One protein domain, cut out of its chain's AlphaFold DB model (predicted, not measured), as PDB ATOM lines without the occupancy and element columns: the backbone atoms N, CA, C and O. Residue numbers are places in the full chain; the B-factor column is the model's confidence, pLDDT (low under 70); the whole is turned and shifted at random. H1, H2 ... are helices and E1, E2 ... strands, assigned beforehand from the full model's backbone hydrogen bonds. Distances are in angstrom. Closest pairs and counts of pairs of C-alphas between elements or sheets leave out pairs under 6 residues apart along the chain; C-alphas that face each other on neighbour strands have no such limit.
ATOM      1  N   HIS A 212       8.145  31.515  36.742       91.81
ATOM      2  CA  HIS A 212       8.633  31.861  35.394       91.81
ATOM      3  C   HIS A 212       7.821  32.977  34.717       91.81
ATOM      4  O   HIS A 212       6.605  33.063  34.889       91.81
ATOM      5  N   SER A 213       8.498  33.790  33.922       91.19
ATOM      6  CA  SER A 213       7.944  34.939  33.202       91.19
ATOM      7  C   SER A 213       7.672  34.614  31.734       91.19
ATOM      8  O   SER A 213       7.777  33.451  31.343       91.19
ATOM      9  N   LEU A 214       7.283  35.615  30.940       91.06
ATOM     10  CA  LEU A 214       7.046  35.429  29.504       91.06
ATOM     11  C   LEU A 214       8.334  35.129  28.730       91.06
ATOM     12  O   LEU A 214       8.311  34.323  27.810       91.06
ATOM     13  N   ASP A 215       9.450  35.738  29.124       88.75
ATOM     14  CA  ASP A 215      10.732  35.687  28.409       88.75
ATOM     15  C   ASP A 215      11.884  35.075  29.220       88.75
ATOM     16  O   ASP A 215      12.972  34.866  28.689       88.75
ATOM     17  N   SER A 216      11.666  34.740  30.497       87.19
ATOM     18  CA  SER A 216      12.698  34.136  31.343       87.19
ATOM     19  C   SER A 216      12.168  33.093  32.328       87.19
ATOM     20  O   SER A 216      11.155  33.285  33.013       87.19
ATOM     21  N   PHE A 217      12.923  32.001  32.486       87.44
ATOM     22  CA  PHE A 217      12.717  31.022  33.560       87.44
ATOM     23  C   PHE A 217      13.055  31.585  34.947       87.44
ATOM     24  O   PHE A 217      12.468  31.152  35.938       87.44
ATOM     25  N   ILE A 218      13.997  32.532  35.015       88.88
ATOM     26  CA  ILE A 218      14.423  33.203  36.245       88.88
ATOM     27  C   ILE A 218      13.902  34.635  36.192       88.88
ATOM     28  O   ILE A 218      14.375  35.458  35.412       88.88
ATOM     29  N   THR A 219      12.898  34.913  37.009       90.19
ATOM     30  CA  THR A 219      12.250  36.222  37.072       90.19
ATOM     31  C   THR A 219      13.053  37.222  37.874       90.19
ATOM     32  O   THR A 219      13.799  36.839  38.777       90.19
ATOM     33  N   ASP A 220      12.834  38.499  37.589       93.00
ATOM     34  CA  ASP A 220      13.272  39.586  38.445       93.00
ATOM     35  C   ASP A 220      12.117  40.030  39.366       93.00
ATOM     36  O   ASP A 220      11.032  39.435  39.382       93.00
ATOM     37  N   SER A 221      12.346  41.046  40.194       95.50
ATOM     38  CA  SER A 221      11.306  41.562  41.091       95.50
ATOM     39  C   SER A 221      10.174  42.262  40.325       95.50
ATOM     40  O   SER A 221       9.036  42.224  40.780       95.50
ATOM     41  N   ALA A 222      10.443  42.869  39.161       96.44
ATOM     42  CA  ALA A 222       9.443  43.625  38.405       96.44
ATOM     43  C   ALA A 222       8.356  42.725  37.829       96.44
ATOM     44  O   ALA A 222       7.178  42.875  38.158       96.44
ATOM     45  N   ASN A 223       8.742  41.732  37.035       95.25
ATOM     46  CA  ASN A 223       7.767  40.878  36.367       95.25
ATOM     47  C   ASN A 223       7.038  39.929  37.325       95.25
ATOM     48  O   ASN A 223       5.864  39.612  37.112       95.25
ATOM     49  N   SER A 224       7.695  39.517  38.411       96.00
ATOM     50  CA  SER A 224       7.062  38.725  39.464       96.00
ATOM     51  C   SER A 224       6.066  39.547  40.286       96.00
ATOM     52  O   SER A 224       4.959  39.064  40.538       96.00
ATOM     53  N   ALA A 225       6.391  40.795  40.642       97.19
ATOM     54  CA  ALA A 225       5.455  41.694  41.313       97.19
ATOM     55  C   ALA A 225       4.272  42.059  40.405       97.19
ATOM     56  O   ALA A 225       3.127  41.997  40.851       97.19
ATOM     57  N   THR A 226       4.519  42.322  39.117       97.69
ATOM     58  CA  THR A 226       3.460  42.509  38.115       97.69
ATOM     59  C   THR A 226       2.493  41.328  38.117       97.69
ATOM     60  O   THR A 226       1.296  41.535  38.289       97.69
ATOM     61  N   ALA A 227       2.992  40.089  38.055       97.12
ATOM     62  CA  ALA A 227       2.136  38.902  38.098       97.12
ATOM     63  C   ALA A 227       1.305  38.794  39.386       97.12
ATOM     64  O   ALA A 227       0.147  38.382  39.335       97.12
ATOM     65  N   LEU A 228       1.867  39.178  40.538       96.75
ATOM     66  CA  LEU A 228       1.151  39.176  41.817       96.75
ATOM     67  C   LEU A 228       0.048  40.240  41.883       96.75
ATOM     68  O   LEU A 228      -0.979  40.003  42.520       96.75
ATOM     69  N   TYR A 229       0.254  41.401  41.262       97.62
ATOM     70  CA  TYR A 229      -0.676  42.522  41.365       97.62
ATOM     71  C   TYR A 229      -1.708  42.573  40.248       97.62
ATOM     72  O   TYR A 229      -2.825  43.004  40.508       97.62
ATOM     73  N   THR A 230      -1.379  42.138  39.036       97.38
ATOM     74  CA  THR A 230      -2.313  42.151  37.900       97.38
ATOM     75  C   THR A 230      -2.983  40.794  37.697       97.38
ATOM     76  O   THR A 230      -4.101  40.736  37.194       97.38
ATOM     77  N   GLY A 231      -2.326  39.702  38.106       96.25
ATOM     78  CA  GLY A 231      -2.699  38.333  37.734       96.25
ATOM     79  C   GLY A 231      -2.100  37.875  36.399       96.25
ATOM     80  O   GLY A 231      -2.306  36.729  36.006       96.25
ATOM     81  N   HIS A 232      -1.327  38.731  35.726       97.31
ATOM     82  CA  HIS A 232      -0.775  38.488  34.397       97.31
ATOM     83  C   HIS A 232       0.752  38.436  34.438       97.31
ATOM     84  O   HIS A 232       1.412  39.332  34.969       97.31
ATOM     85  N   LYS A 233       1.336  37.387  33.851       95.88
ATOM     86  CA  LYS A 233       2.794  37.298  33.703       95.88
ATOM     87  C   LYS A 233       3.289  38.374  32.748       95.88
ATOM     88  O   LYS A 233       2.626  38.667  31.762       95.88
ATOM     89  N   SER A 234       4.470  38.907  33.032       94.88
ATOM     90  CA  SER A 234       5.110  39.954  32.238       94.88
ATOM     91  C   SER A 234       6.544  39.562  31.857       94.88
ATOM     92  O   SER A 234       6.977  38.446  32.151       94.88
ATOM     93  N   SER A 235       7.248  40.457  31.176       94.81
ATOM     94  CA  SER A 235       8.650  40.363  30.762       94.81
ATOM     95  C   SER A 235       9.586  40.945  31.811       94.81
ATOM     96  O   SER A 235       9.183  41.835  32.551       94.81
ATOM     97  N   VAL A 236      10.825  40.452  31.888       93.56
ATOM     98  CA  VAL A 236      11.851  40.987  32.810       93.56
ATOM     99  C   VAL A 236      11.905  42.522  32.756       93.56
ATOM    100  O   VAL A 236      11.817  43.105  31.679       93.56
ATOM    101  N   ASN A 237      12.050  43.159  33.924       95.81
ATOM    102  CA  ASN A 237      12.025  44.615  34.156       95.81
ATOM    103  C   ASN A 237      10.655  45.299  34.049       95.81
ATOM    104  O   ASN A 237      10.515  46.414  34.551       95.81
ATOM    105  N   ALA A 238       9.638  44.661  33.473       97.25
ATOM    106  CA  ALA A 238       8.361  45.318  33.239       97.25
ATOM    107  C   ALA A 238       7.458  45.366  34.487       97.25
ATOM    108  O   ALA A 238       7.236  44.374  35.194       97.25
ATOM    109  N   LEU A 239       6.891  46.548  34.717       97.62
ATOM    110  CA  LEU A 239       5.935  46.888  35.764       97.62
ATOM    111  C   LEU A 239       4.563  47.111  35.114       97.62
ATOM    112  O   LEU A 239       4.430  47.990  34.271       97.62
ATOM    113  N   GLY A 240       3.550  46.311  35.455       96.75
ATOM    114  CA  GLY A 240       2.145  46.564  35.078       96.75
ATOM    115  C   GLY A 240       1.803  46.504  33.575       96.75
ATOM    116  O   GLY A 240       0.697  46.886  33.182       96.75
ATOM    117  N   VAL A 241       2.720  46.050  32.718       97.19
ATOM    118  CA  VAL A 241       2.548  46.015  31.252       97.19
ATOM    119  C   VAL A 241       2.942  44.664  30.667       97.19
ATOM    120  O   VAL A 241       3.658  43.899  31.308       97.19
ATOM    121  N   TYR A 242       2.514  44.370  29.442       97.00
ATOM    122  CA  TYR A 242       3.183  43.383  28.592       97.00
ATOM    123  C   TYR A 242       4.211  44.102  27.724       97.00
ATOM    124  O   TYR A 242       3.822  44.989  26.974       97.00
ATOM    125  N   ALA A 243       5.489  43.725  27.812       95.38
ATOM    126  CA  ALA A 243       6.525  44.361  27.003       95.38
ATOM    127  C   ALA A 243       6.283  44.127  25.505       95.38
ATOM    128  O   ALA A 243       6.028  42.995  25.074       95.38
ATOM    129  N   ASP A 244       6.373  45.201  24.735       95.06
ATOM    130  CA  ASP A 244       6.196  45.229  23.291       95.06
ATOM    131  C   ASP A 244       7.498  45.622  22.569       95.06
ATOM    132  O   ASP A 244       8.546  45.813  23.200       95.06
ATOM    133  N   SER A 245       7.475  45.690  21.236       95.44
ATOM    134  CA  SER A 245       8.688  45.971  20.455       95.44
ATOM    135  C   SER A 245       8.917  47.451  20.142       95.44
ATOM    136  O   SER A 245       9.897  47.791  19.470       95.44
ATOM    137  N   SER A 246       8.029  48.345  20.586       95.69
ATOM    138  CA  SER A 246       8.181  49.790  20.383       95.69
ATOM    139  C   SER A 246       9.381  50.324  21.179       95.69
ATOM    140  O   SER A 246      10.035  49.584  21.901       95.69
ATOM    141  N   LYS A 247       9.769  51.590  21.011       94.50
ATOM    142  CA  LYS A 247      10.942  52.143  21.724       94.50
ATOM    143  C   LYS A 247      10.580  52.784  23.067       94.50
ATOM    144  O   LYS A 247      11.440  52.904  23.932       94.50
ATOM    145  N   ASP A 248       9.353  53.277  23.188       94.75
ATOM    146  CA  ASP A 248       8.909  54.070  24.330       94.75
ATOM    147  C   ASP A 248       8.506  53.149  25.491       94.75
ATOM    148  O   ASP A 248       7.542  52.393  25.340       94.75
ATOM    149  N   PRO A 249       9.185  53.214  26.652       93.88
ATOM    150  CA  PRO A 249       8.901  52.335  27.781       93.88
ATOM    151  C   PRO A 249       7.505  52.497  28.391       93.88
ATOM    152  O   PRO A 249       7.104  51.668  29.208       93.88
ATOM    153  N   PHE A 250       6.759  53.533  28.006       94.00
ATOM    154  CA  PHE A 250       5.428  53.825  28.529       94.00
ATOM    155  C   PHE A 250       4.289  53.537  27.542       94.00
ATOM    156  O   PHE A 250       3.109  53.644  27.911       94.00
ATOM    157  N   ASP A 251       4.605  53.164  26.301       93.06
ATOM    158  CA  ASP A 251       3.609  52.858  25.269       93.06
ATOM    159  C   ASP A 251       3.155  51.386  25.308       93.06
ATOM    160  O   ASP A 251       2.155  51.011  24.697       93.06
ATOM    161  N   ASP A 252       3.809  50.546  26.103       95.38
ATOM    162  CA  ASP A 252       3.459  49.137  26.256       95.38
ATOM    163  C   ASP A 252       2.003  48.935  26.735       95.38
ATOM    164  O   ASP A 252       1.456  49.762  27.492       95.38
ATOM    165  N   PRO A 253       1.325  47.863  26.281       96.62
ATOM    166  CA  PRO A 253      -0.035  47.532  26.694       96.62
ATOM    167  C   PRO A 253      -0.131  47.239  28.198       96.62
ATOM    168  O   PRO A 253       0.519  46.339  28.733       96.62
ATOM    169  N   LYS A 254      -0.982  48.012  28.875       96.94
ATOM    170  CA  LYS A 254      -1.166  48.035  30.331       96.94
ATOM    171  C   LYS A 254      -2.173  46.991  30.802       96.94
ATOM    172  O   LYS A 254      -3.115  46.662  30.086       96.94
ATOM    173  N   VAL A 255      -2.012  46.522  32.037       97.12
ATOM    174  CA  VAL A 255      -2.953  45.609  32.698       97.12
ATOM    175  C   VAL A 255      -3.292  46.131  34.078       97.12
ATOM    176  O   VAL A 255      -2.393  46.365  34.878       97.12
ATOM    177  N   GLU A 256      -4.578  46.287  34.372       96.75
ATOM    178  CA  GLU A 256      -5.015  46.899  35.622       96.75
ATOM    179  C   GLU A 256      -4.602  46.071  36.841       96.75
ATOM    180  O   GLU A 256      -4.799  44.848  36.885       96.75
ATOM    181  N   THR A 257      -4.046  46.748  37.847       97.06
ATOM    182  CA  THR A 257      -3.617  46.114  39.094       97.06
ATOM    183  C   THR A 257      -4.791  45.911  40.051       97.06
ATOM    184  O   THR A 257      -5.820  46.587  40.003       97.06
ATOM    185  N   ILE A 258      -4.634  45.005  41.012       95.56
ATOM    186  CA  ILE A 258      -5.631  44.763  42.055       95.56
ATOM    187  C   ILE A 258      -5.903  46.014  42.902       95.56
ATOM    188  O   ILE A 258      -7.027  46.198  43.373       95.56
ATOM    189  N   ALA A 259      -4.908  46.890  43.076       95.62
ATOM    190  CA  ALA A 259      -5.070  48.158  43.780       95.62
ATOM    191  C   ALA A 259      -5.959  49.123  42.986       95.62
ATOM    192  O   ALA A 259      -6.895  49.705  43.541       95.62
ATOM    193  N   GLU A 260      -5.729  49.218  41.677       95.62
ATOM    194  CA  GLU A 260      -6.550  50.009  40.761       95.62
ATOM    195  C   GLU A 260      -7.990  49.493  40.705       95.62
ATOM    196  O   GLU A 260      -8.923  50.282  40.878       95.62
ATOM    197  N   ILE A 261      -8.189  48.174  40.576       94.69
ATOM    198  CA  ILE A 261      -9.515  47.536  40.620       94.69
ATOM    199  C   ILE A 261     -10.213  47.857  41.947       94.69
ATOM    200  O   ILE A 261     -11.379  48.270  41.966       94.69
ATOM    201  N   PHE A 262      -9.513  47.694  43.076       93.81
ATOM    202  CA  PHE A 262     -10.077  47.929  44.405       93.81
ATOM    203  C   PHE A 262     -10.500  49.389  44.597       93.81
ATOM    204  O   PHE A 262     -11.600  49.660  45.092       93.81
ATOM    205  N   TYR A 263      -9.683  50.339  44.144       93.88
ATOM    206  CA  TYR A 263     -10.022  51.756  44.181       93.88
ATOM    207  C   TYR A 263     -11.155  52.111  43.203       93.88
ATOM    208  O   TYR A 263     -12.090  52.838  43.556       93.88
ATOM    209  N   ARG A 264     -11.118  51.597  41.969       93.38
ATOM    210  CA  ARG A 264     -12.128  51.871  40.941       93.38
ATOM    211  C   ARG A 264     -13.515  51.423  41.388       93.38
ATOM    212  O   ARG A 264     -14.446  52.222  41.291       93.38
ATOM    213  N   LEU A 265     -13.628  50.198  41.905       91.25
ATOM    214  CA  LEU A 265     -14.901  49.594  42.301       91.25
ATOM    215  C   LEU A 265     -15.384  50.044  43.684       91.25
ATOM    216  O   LEU A 265     -16.576  50.275  43.866       91.25
ATOM    217  N   TRP A 266     -14.480  50.186  44.659       91.50
ATOM    218  CA  TRP A 266     -14.866  50.344  46.067       91.50
ATOM    219  C   TRP A 266     -14.366  51.626  46.725       91.50
ATOM    220  O   TRP A 266     -14.699  51.857  47.887       91.50
ATOM    221  N   LYS A 267     -13.560  52.439  46.026       92.62
ATOM    222  CA  LYS A 267     -12.817  53.566  46.625       92.62
ATOM    223  C   LYS A 267     -12.044  53.122  47.870       92.62
ATOM    224  O   LYS A 267     -11.996  53.825  48.873       92.62
ATOM    225  N   GLY A 268     -11.514  51.900  47.812       92.62
ATOM    226  CA  GLY A 268     -10.771  51.301  48.903       92.62
ATOM    227  C   GLY A 268      -9.424  51.984  49.104       92.62
ATOM    228  O   GLY A 268      -8.809  52.432  48.139       92.62
ATOM    229  N   HIS A 269      -8.980  52.035  50.359       95.31
ATOM    230  CA  HIS A 269      -7.676  52.588  50.702       95.31
ATOM    231  C   HIS A 269      -6.567  51.571  50.436       95.31
ATOM    232  O   HIS A 269      -6.707  50.392  50.780       95.31
ATOM    233  N   VAL A 270      -5.466  52.038  49.860       96.56
ATOM    234  CA  VAL A 270      -4.308  51.218  49.488       96.56
ATOM    235  C   VAL A 270      -3.081  51.733  50.227       96.56
ATOM    236  O   VAL A 270      -2.843  52.935  50.293       96.56
ATOM    237  N   GLY A 271      -2.289  50.820  50.787       96.31
ATOM    238  CA  GLY A 271      -1.042  51.152  51.465       96.31
ATOM    239  C   GLY A 271       0.116  50.310  50.950       96.31
ATOM    240  O   GLY A 271      -0.038  49.105  50.759       96.31
ATOM    241  N   ILE A 272       1.272  50.945  50.769       96.38
ATOM    242  CA  ILE A 272       2.534  50.312  50.394       96.38
ATOM    243  C   ILE A 272       3.523  50.518  51.538       96.38
ATOM    244  O   ILE A 272       3.778  51.644  51.970       96.38
ATOM    245  N   VAL A 273       4.084  49.416  52.034       96.00
ATOM    246  CA  VAL A 273       5.118  49.427  53.069       96.00
ATOM    247  C   VAL A 273       6.252  48.520  52.620       96.00
ATOM    248  O   VAL A 273       6.032  47.341  52.356       96.00
ATOM    249  N   SER A 274       7.461  49.066  52.544       94.50
ATOM    250  CA  SER A 274       8.658  48.342  52.129       94.50
ATOM    251  C   SER A 274       9.854  48.725  52.995       94.50
ATOM    252  O   SER A 274       9.957  49.847  53.481       94.50
ATOM    253  N   THR A 275      10.783  47.792  53.189       92.62
ATOM    254  CA  THR A 275      12.114  48.096  53.740       92.62
ATOM    255  C   THR A 275      13.107  48.509  52.654       92.62
ATOM    256  O   THR A 275      14.183  49.008  52.972       92.62
ATOM    257  N   ALA A 276      12.777  48.257  51.385       87.50
ATOM    258  CA  ALA A 276      13.599  48.606  50.237       87.50
ATOM    259  C   ALA A 276      13.438  50.089  49.864       87.50
ATOM    260  O   ALA A 276      12.711  50.853  50.509       87.50
ATOM    261  N   PHE A 277      14.118  50.486  48.791       88.62
ATOM    262  CA  PHE A 277      13.813  51.736  48.110       88.62
ATOM    263  C   PHE A 277      12.341  51.740  47.680       88.62
ATOM    264  O   PHE A 277      11.850  50.753  47.137       88.62
ATOM    265  N   ILE A 278      11.618  52.827  47.953       90.44
ATOM    266  CA  ILE A 278      10.180  52.868  47.687       90.44
ATOM    267  C   ILE A 278       9.822  52.800  46.197       90.44
ATOM    268  O   ILE A 278       8.764  52.277  45.870       90.44
ATOM    269  N   ALA A 279      10.696  53.274  45.307       90.31
ATOM    270  CA  ALA A 279      10.500  53.171  43.861       90.31
ATOM    271  C   ALA A 279      11.101  51.892  43.258       90.31
ATOM    272  O   ALA A 279      11.128  51.746  42.042       90.31
ATOM    273  N   ASP A 280      11.586  50.964  44.089       92.50
ATOM    274  CA  ASP A 280      12.028  49.657  43.607       92.50
ATOM    275  C   ASP A 280      10.853  48.867  43.001       92.50
ATOM    276  O   ASP A 280       9.681  49.171  43.227       92.50
ATOM    277  N   ALA A 281      11.150  47.809  42.254       94.12
ATOM    278  CA  ALA A 281      10.166  47.091  41.451       94.12
ATOM    279  C   ALA A 281       8.971  46.542  42.247       94.12
ATOM    280  O   ALA A 281       7.826  46.706  41.834       94.12
ATOM    281  N   THR A 282       9.213  45.900  43.393       95.94
ATOM    282  CA  THR A 282       8.156  45.249  44.183       95.94
ATOM    283  C   THR A 282       7.088  46.226  44.699       95.94
ATOM    284  O   THR A 282       5.905  45.911  44.581       95.94
ATOM    285  N   PRO A 283       7.424  47.398  45.274       95.62
ATOM    286  CA  PRO A 283       6.427  48.436  45.547       95.62
ATOM    287  C   PRO A 283       5.945  49.159  44.275       95.62
ATOM    288  O   PRO A 283       4.749  49.427  44.159       95.62
ATOM    289  N   GLY A 284       6.838  49.429  43.316       94.81
ATOM    290  CA  GLY A 284       6.548  50.155  42.074       94.81
ATOM    291  C   GLY A 284       5.485  49.503  41.197       94.81
ATOM    292  O   GLY A 284       4.575  50.183  40.731       94.81
ATOM    293  N   ALA A 285       5.527  48.178  41.043       96.44
ATOM    294  CA  ALA A 285       4.591  47.429  40.202       96.44
ATOM    295  C   ALA A 285       3.122  47.530  40.654       96.44
ATOM    296  O   ALA A 285       2.234  47.120  39.911       96.44
ATOM    297  N   LEU A 286       2.838  48.026  41.867       95.38
ATOM    298  CA  LEU A 286       1.458  48.178  42.332       95.38
ATOM    299  C   LEU A 286       0.724  49.326  41.615       95.38
ATOM    300  O   LEU A 286      -0.507  49.300  41.529       95.38
ATOM    301  N   THR A 287       1.466  50.324  41.126       93.88
ATOM    302  CA  THR A 287       0.915  51.553  40.528       93.88
ATOM    303  C   THR A 287       1.551  51.942  39.199       93.88
ATOM    304  O   THR A 287       0.917  52.642  38.416       93.88
ATOM    305  N   ALA A 288       2.804  51.560  38.951       94.81
ATOM    306  CA  ALA A 288       3.541  51.970  37.767       94.81
ATOM    307  C   ALA A 288       3.275  51.035  36.584       94.81
ATOM    308  O   ALA A 288       3.177  49.818  36.742       94.81
ATOM    309  N   HIS A 289       3.217  51.626  35.388       96.12
ATOM    310  CA  HIS A 289       3.081  50.915  34.122       96.12
ATOM    311  C   HIS A 289       4.190  51.358  33.169       96.12
ATOM    312  O   HIS A 289       4.090  52.416  32.547       96.12
ATOM    313  N   THR A 290       5.256  50.570  33.103       96.06
ATOM    314  CA  THR A 290       6.453  50.823  32.291       96.06
ATOM    315  C   THR A 290       7.153  49.500  32.007       96.06
ATOM    316  O   THR A 290       7.165  48.619  32.868       96.06
ATOM    317  N   ARG A 291       7.761  49.332  30.830       95.88
ATOM    318  CA  ARG A 291       8.600  48.148  30.562       95.88
ATOM    319  C   ARG A 291       9.939  48.182  31.308       95.88
ATOM    320  O   ARG A 291      10.628  47.168  31.355       95.88
ATOM    321  N   ASP A 292      10.318  49.347  31.826       95.88
ATOM    322  CA  ASP A 292      11.604  49.579  32.472       95.88
ATOM    323  C   ASP A 292      11.406  50.030  33.922       95.88
ATOM    324  O   ASP A 292      10.925  51.132  34.199       95.88
ATOM    325  N   ARG A 293      11.778  49.152  34.857       94.81
ATOM    326  CA  ARG A 293      11.731  49.396  36.304       94.81
ATOM    327  C   ARG A 293      12.661  50.510  36.777       94.81
ATOM    328  O   ARG A 293      12.442  51.015  37.874       94.81
ATOM    329  N   ASP A 294      13.679  50.869  35.994       94.50
ATOM    330  CA  ASP A 294      14.632  51.924  36.348       94.50
ATOM    331  C   ASP A 294      14.110  53.330  36.009       94.50
ATOM    332  O   ASP A 294      14.748  54.328  36.347       94.50
ATOM    333  N   GLU A 295      12.903  53.437  35.438       93.81
ATOM    334  CA  GLU A 295      12.159  54.693  35.274       93.81
ATOM    335  C   GLU A 295      11.618  55.214  36.626       93.81
ATOM    336  O   GLU A 295      10.424  55.490  36.793       93.81
ATOM    337  N   TYR A 296      12.499  55.351  37.623       91.75
ATOM    338  CA  TYR A 296      12.161  55.670  39.012       91.75
ATOM    339  C   TYR A 296      11.342  56.953  39.143       91.75
ATOM    340  O   TYR A 296      10.405  56.996  39.938       91.75
ATOM    341  N   GLY A 297      11.638  57.974  38.333       90.12
ATOM    342  CA  GLY A 297      10.866  59.215  38.313       90.12
ATOM    343  C   GLY A 297       9.395  58.984  37.959       90.12
ATOM    344  O   GLY A 297       8.511  59.502  38.637       90.12
ATOM    345  N   ALA A 298       9.117  58.152  36.951       90.06
ATOM    346  CA  ALA A 298       7.752  57.798  36.562       90.06
ATOM    347  C   ALA A 298       7.080  56.874  37.590       90.06
ATOM    348  O   ALA A 298       5.889  57.022  37.872       90.06
ATOM    349  N   VAL A 299       7.838  55.956  38.199       92.81
ATOM    350  CA  VAL A 299       7.344  55.111  39.297       92.81
ATOM    351  C   VAL A 299       6.920  55.977  40.485       92.81
ATOM    352  O   VAL A 299       5.804  55.833  40.984       92.81
ATOM    353  N   VAL A 300       7.757  56.929  40.900       92.00
ATOM    354  CA  VAL A 300       7.443  57.877  41.976       92.00
ATOM    355  C   VAL A 300       6.241  58.747  41.624       92.00
ATOM    356  O   VAL A 300       5.342  58.901  42.451       92.00
ATOM    357  N   ASP A 301       6.180  59.268  40.398       90.56
ATOM    358  CA  ASP A 301       5.045  60.066  39.926       90.56
ATOM    359  C   ASP A 301       3.725  59.283  40.023       90.56
ATOM    360  O   ASP A 301       2.720  59.809  40.511       90.56
ATOM    361  N   SER A 302       3.751  57.985  39.694       92.00
ATOM    362  CA  SER A 302       2.585  57.103  39.818       92.00
ATOM    363  C   SER A 302       2.078  56.957  41.261       92.00
ATOM    364  O   SER A 302       0.876  56.783  41.469       92.00
ATOM    365  N   PHE A 303       2.947  57.083  42.271       91.25
ATOM    366  CA  PHE A 303       2.531  57.049  43.676       91.25
ATOM    367  C   PHE A 303       1.884  58.356  44.145       91.25
ATOM    368  O   PHE A 303       1.012  58.325  45.009       91.25
ATOM    369  N   ILE A 304       2.344  59.504  43.640       88.69
ATOM    370  CA  ILE A 304       1.944  60.826  44.154       88.69
ATOM    371  C   ILE A 304       0.753  61.387  43.376       88.69
ATOM    372  O   ILE A 304      -0.162  61.982  43.951       88.69
ATOM    373  N   HIS A 305       0.800  61.248  42.054       87.88
ATOM    374  CA  HIS A 305      -0.162  61.852  41.142       87.88
ATOM    375  C   HIS A 305      -1.060  60.807  40.482       87.88
ATOM    376  O   HIS A 305      -2.134  61.161  39.987       87.88
ATOM    377  N   GLY A 306      -0.673  59.530  40.532       86.50
ATOM    378  CA  GLY A 306      -1.315  58.477  39.760       86.50
ATOM    379  C   GLY A 306      -0.939  58.534  38.283       86.50
ATOM    380  O   GLY A 306      -0.117  59.339  37.851       86.50
ATOM    381  N   ILE A 307      -1.576  57.694  37.472       82.69
ATOM    382  CA  ILE A 307      -1.311  57.635  36.030       82.69
ATOM    383  C   ILE A 307      -2.157  58.685  35.315       82.69
ATOM    384  O   ILE A 307      -3.251  58.409  34.826       82.69
ATOM    385  N   VAL A 308      -1.656  59.917  35.283       70.31
ATOM    386  CA  VAL A 308      -2.378  61.064  34.706       70.31
ATOM    387  C   VAL A 308      -2.051  61.321  33.238       70.31
ATOM    388  O   VAL A 308      -2.850  61.935  32.533       70.31
ATOM    389  N   ASN A 309      -0.906  60.826  32.761       70.94
ATOM    390  CA  ASN A 309      -0.437  61.059  31.390       70.94
ATOM    391  C   ASN A 309      -1.163  60.196  30.346       70.94
ATOM    392  O   ASN A 309      -1.116  60.497  29.155       70.94
ATOM    393  N   TYR A 310      -1.869  59.152  30.785       75.56
ATOM    394  CA  TYR A 310      -2.580  58.215  29.922       75.56
ATOM    395  C   TYR A 310      -4.048  58.119  30.324       75.56
ATOM    396  O   TYR A 310      -4.426  58.347  31.473       75.56
ATOM    397  N   THR A 311      -4.902  57.750  29.371       77.44
ATOM    398  CA  THR A 311      -6.288  57.400  29.684       77.44
ATOM    399  C   THR A 311      -6.298  56.052  30.398       77.44
ATOM    400  O   THR A 311      -6.359  55.008  29.762       77.44
ATOM    401  N   TRP A 312      -6.229  56.085  31.730       89.19
ATOM    402  CA  TRP A 312      -6.223  54.902  32.592       89.19
ATOM    403  C   TRP A 312      -7.171  55.054  33.795       89.19
ATOM    404  O   TRP A 312      -8.098  55.876  33.773       89.19
ATOM    405  N   THR A 313      -7.006  54.232  34.832       84.94
ATOM    406  CA  THR A 313      -7.764  54.341  36.081       84.94
ATOM    407  C   THR A 313      -7.446  55.661  36.785       84.94
ATOM    408  O   THR A 313      -6.305  55.956  37.122       84.94
ATOM    409  N   GLN A 314      -8.484  56.471  37.035       86.06
ATOM    410  CA  GLN A 314      -8.368  57.758  37.729       86.06
ATOM    411  C   GLN A 314      -8.184  57.567  39.240       86.06
ATOM    412  O   GLN A 314      -9.087  57.834  40.039       86.06
ATOM    413  N   TRP A 315      -7.013  57.078  39.623       89.69
ATOM    414  CA  TRP A 315      -6.570  56.892  40.997       89.69
ATOM    415  C   TRP A 315      -5.335  57.759  41.244       89.69
ATOM    416  O   TRP A 315      -4.478  57.843  40.378       89.69
ATOM    417  N   LYS A 316      -5.262  58.429  42.401       86.56
ATOM    418  CA  LYS A 316      -4.175  59.365  42.750       86.56
ATOM    419  C   LYS A 316      -2.974  58.690  43.433       86.56
ATOM    420  O   LYS A 316      -2.119  59.394  43.948       86.56
ATOM    421  N   GLY A 317      -2.948  57.357  43.476       90.12
ATOM    422  CA  GLY A 317      -1.935  56.583  44.193       90.12
ATOM    423  C   GLY A 317      -2.321  56.219  45.638       90.12
ATOM    424  O   GLY A 317      -3.444  56.493  46.081       90.12
ATOM    425  N   PRO A 318      -1.429  55.517  46.363       94.38
ATOM    426  CA  PRO A 318      -1.701  54.940  47.677       94.38
ATOM    427  C   PRO A 318      -1.905  55.993  48.775       94.38
ATOM    428  O   PRO A 318      -1.244  57.026  48.813       94.38
ATOM    429  N   ASP A 319      -2.781  55.683  49.732       95.31
ATOM    430  CA  ASP A 319      -3.055  56.511  50.913       95.31
ATOM    431  C   ASP A 319      -1.918  56.460  51.945       95.31
ATOM    432  O   ASP A 319      -1.747  57.379  52.746       95.31
ATOM    433  N   VAL A 320      -1.166  55.356  51.963       94.75
ATOM    434  CA  VAL A 320      -0.029  55.145  52.863       94.75
ATOM    435  C   VAL A 320       1.168  54.695  52.044       94.75
ATOM    436  O   VAL A 320       1.084  53.709  51.314       94.75
ATOM    437  N   LEU A 321       2.293  55.385  52.211       93.50
ATOM    438  CA  LEU A 321       3.546  55.073  51.539       93.50
ATOM    439  C   LEU A 321       4.691  55.133  52.553       93.50
ATOM    440  O   LEU A 321       5.058  56.214  53.014       93.50
ATOM    441  N   PHE A 322       5.247  53.978  52.917       93.69
ATOM    442  CA  PHE A 322       6.423  53.879  53.783       93.69
ATOM    443  C   PHE A 322       7.519  53.058  53.106       93.69
ATOM    444  O   PHE A 322       7.313  51.897  52.764       93.69
ATOM    445  N   GLY A 323       8.696  53.656  52.938       89.62
ATOM    446  CA  GLY A 323       9.852  53.021  52.313       89.62
ATOM    447  C   GLY A 323      11.135  53.813  52.536       89.62
ATOM    448  O   GLY A 323      11.122  54.858  53.187       89.62
ATOM    449  N   GLY A 324      12.249  53.290  52.028       86.00
ATOM    450  CA  GLY A 324      13.557  53.939  52.100       86.00
ATOM    451  C   GLY A 324      13.908  54.771  50.862       86.00
ATOM    452  O   GLY A 324      13.197  54.742  49.857       86.00
ATOM    453  N   LYS A 325      15.064  55.449  50.944       77.75
ATOM    454  CA  LYS A 325      15.729  56.242  49.889       77.75
ATOM    455  C   LYS A 325      14.880  57.360  49.257       77.75
ATOM    456  O   LYS A 325      14.827  57.497  48.037       77.75
ATOM    457  N   CYS A 326      14.226  58.185  50.076       65.81
ATOM    458  CA  CYS A 326      13.483  59.350  49.577       65.81
ATOM    459  C   CYS A 326      14.401  60.423  48.958       65.81
ATOM    460  O   CYS A 326      13.966  61.189  48.102       65.81
ATOM    461  N   GLU A 327      15.666  60.487  49.375       64.06
ATOM    462  CA  GLU A 327      16.622  61.524  48.986       64.06
ATOM    463  C   GLU A 327      17.049  61.503  47.513       64.06
ATOM    464  O   GLU A 327      17.540  62.520  47.030       64.06
ATOM    465  N   LEU A 328      16.869  60.383  46.805       61.97
ATOM    466  CA  LEU A 328      17.295  60.241  45.409       61.97
ATOM    467  C   LEU A 328      16.273  60.798  44.410       61.97
ATOM    468  O   LEU A 328      16.674  61.391  43.418       61.97
ATOM    469  N   GLU A 329      14.974  60.657  44.693       67.69
ATOM    470  CA  GLU A 329      13.917  60.935  43.703       67.69
ATOM    471  C   GLU A 329      12.864  61.952  44.169       67.69
ATOM    472  O   GLU A 329      12.206  62.583  43.347       67.69
ATOM    473  N   PHE A 330      12.689  62.157  45.482       62.81
ATOM    474  CA  PHE A 330      11.715  63.130  46.004       62.81
ATOM    475  C   PHE A 330      12.333  64.505  46.286       62.81
ATOM    476  O   PHE A 330      11.612  65.474  46.533       62.81
ATOM    477  N   LEU A 331      13.663  64.611  46.259       53.91
ATOM    478  CA  LEU A 331      14.385  65.865  46.445       53.91
ATOM    479  C   LEU A 331      14.985  66.304  45.108       53.91
ATOM    480  O   LEU A 331      15.737  65.563  44.484       53.91
ATOM    481  N   ARG A 332      14.692  67.538  44.677       49.00
ATOM    482  CA  ARG A 332      15.397  68.151  43.543       49.00
ATOM    483  C   ARG A 332      16.902  68.155  43.822       49.00
ATOM    484  O   ARG A 332      17.327  68.557  44.907       49.00
TER     485      ARG A 332
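AT A GLANCE: This is residues 212 to 332 of the 347 residues of the protein "Alkaline phosphatase" of Teratosphaeria nubilosa (UniProt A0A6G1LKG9). With little regular structure, short helices and long loops gather beside a narrow two-strand ribbon, E1 and E2, with H3 near the middle. The 121 printed residues, 48 in named elements, run H1 H2 E1 H3 H4 E2 H5, of mixed class, with E1 and E2 parallel. The whole is compact, radius of gyration of the C-alphas 13.3 A, spanning 33 by 33 by 24 A.

HOW THE PARTS SIT: H1, residues 221 to 230, touches H3, residues 281 to 284; their closest C-alphas, of Ala 222 and Ala 281, are 4.7 A apart. E1, residues 271 to 277, and E2, residues 320 to 324, are parallel at 4 degrees; N 272 and O 320, 2.8 A apart, are within hydrogen-bond range. Every O i to N i+4 pair is within range in H1, H2, residues 258 to 266, and H4, residues 296 to 304.

IN THESE COORDINATES: H1, 14.0 A long, begins at C-alpha 221 (11.306, 41.562, 41.091). H5, residues 326 to 329, ends at C-alpha 329 (13.917, 60.935, 43.703).

THE WHOLE: The printed part has no cut. The links H1 to H2, H3 to H4 and H4 to E2 are long. Residues 326 to 332 have pLDDT under 70.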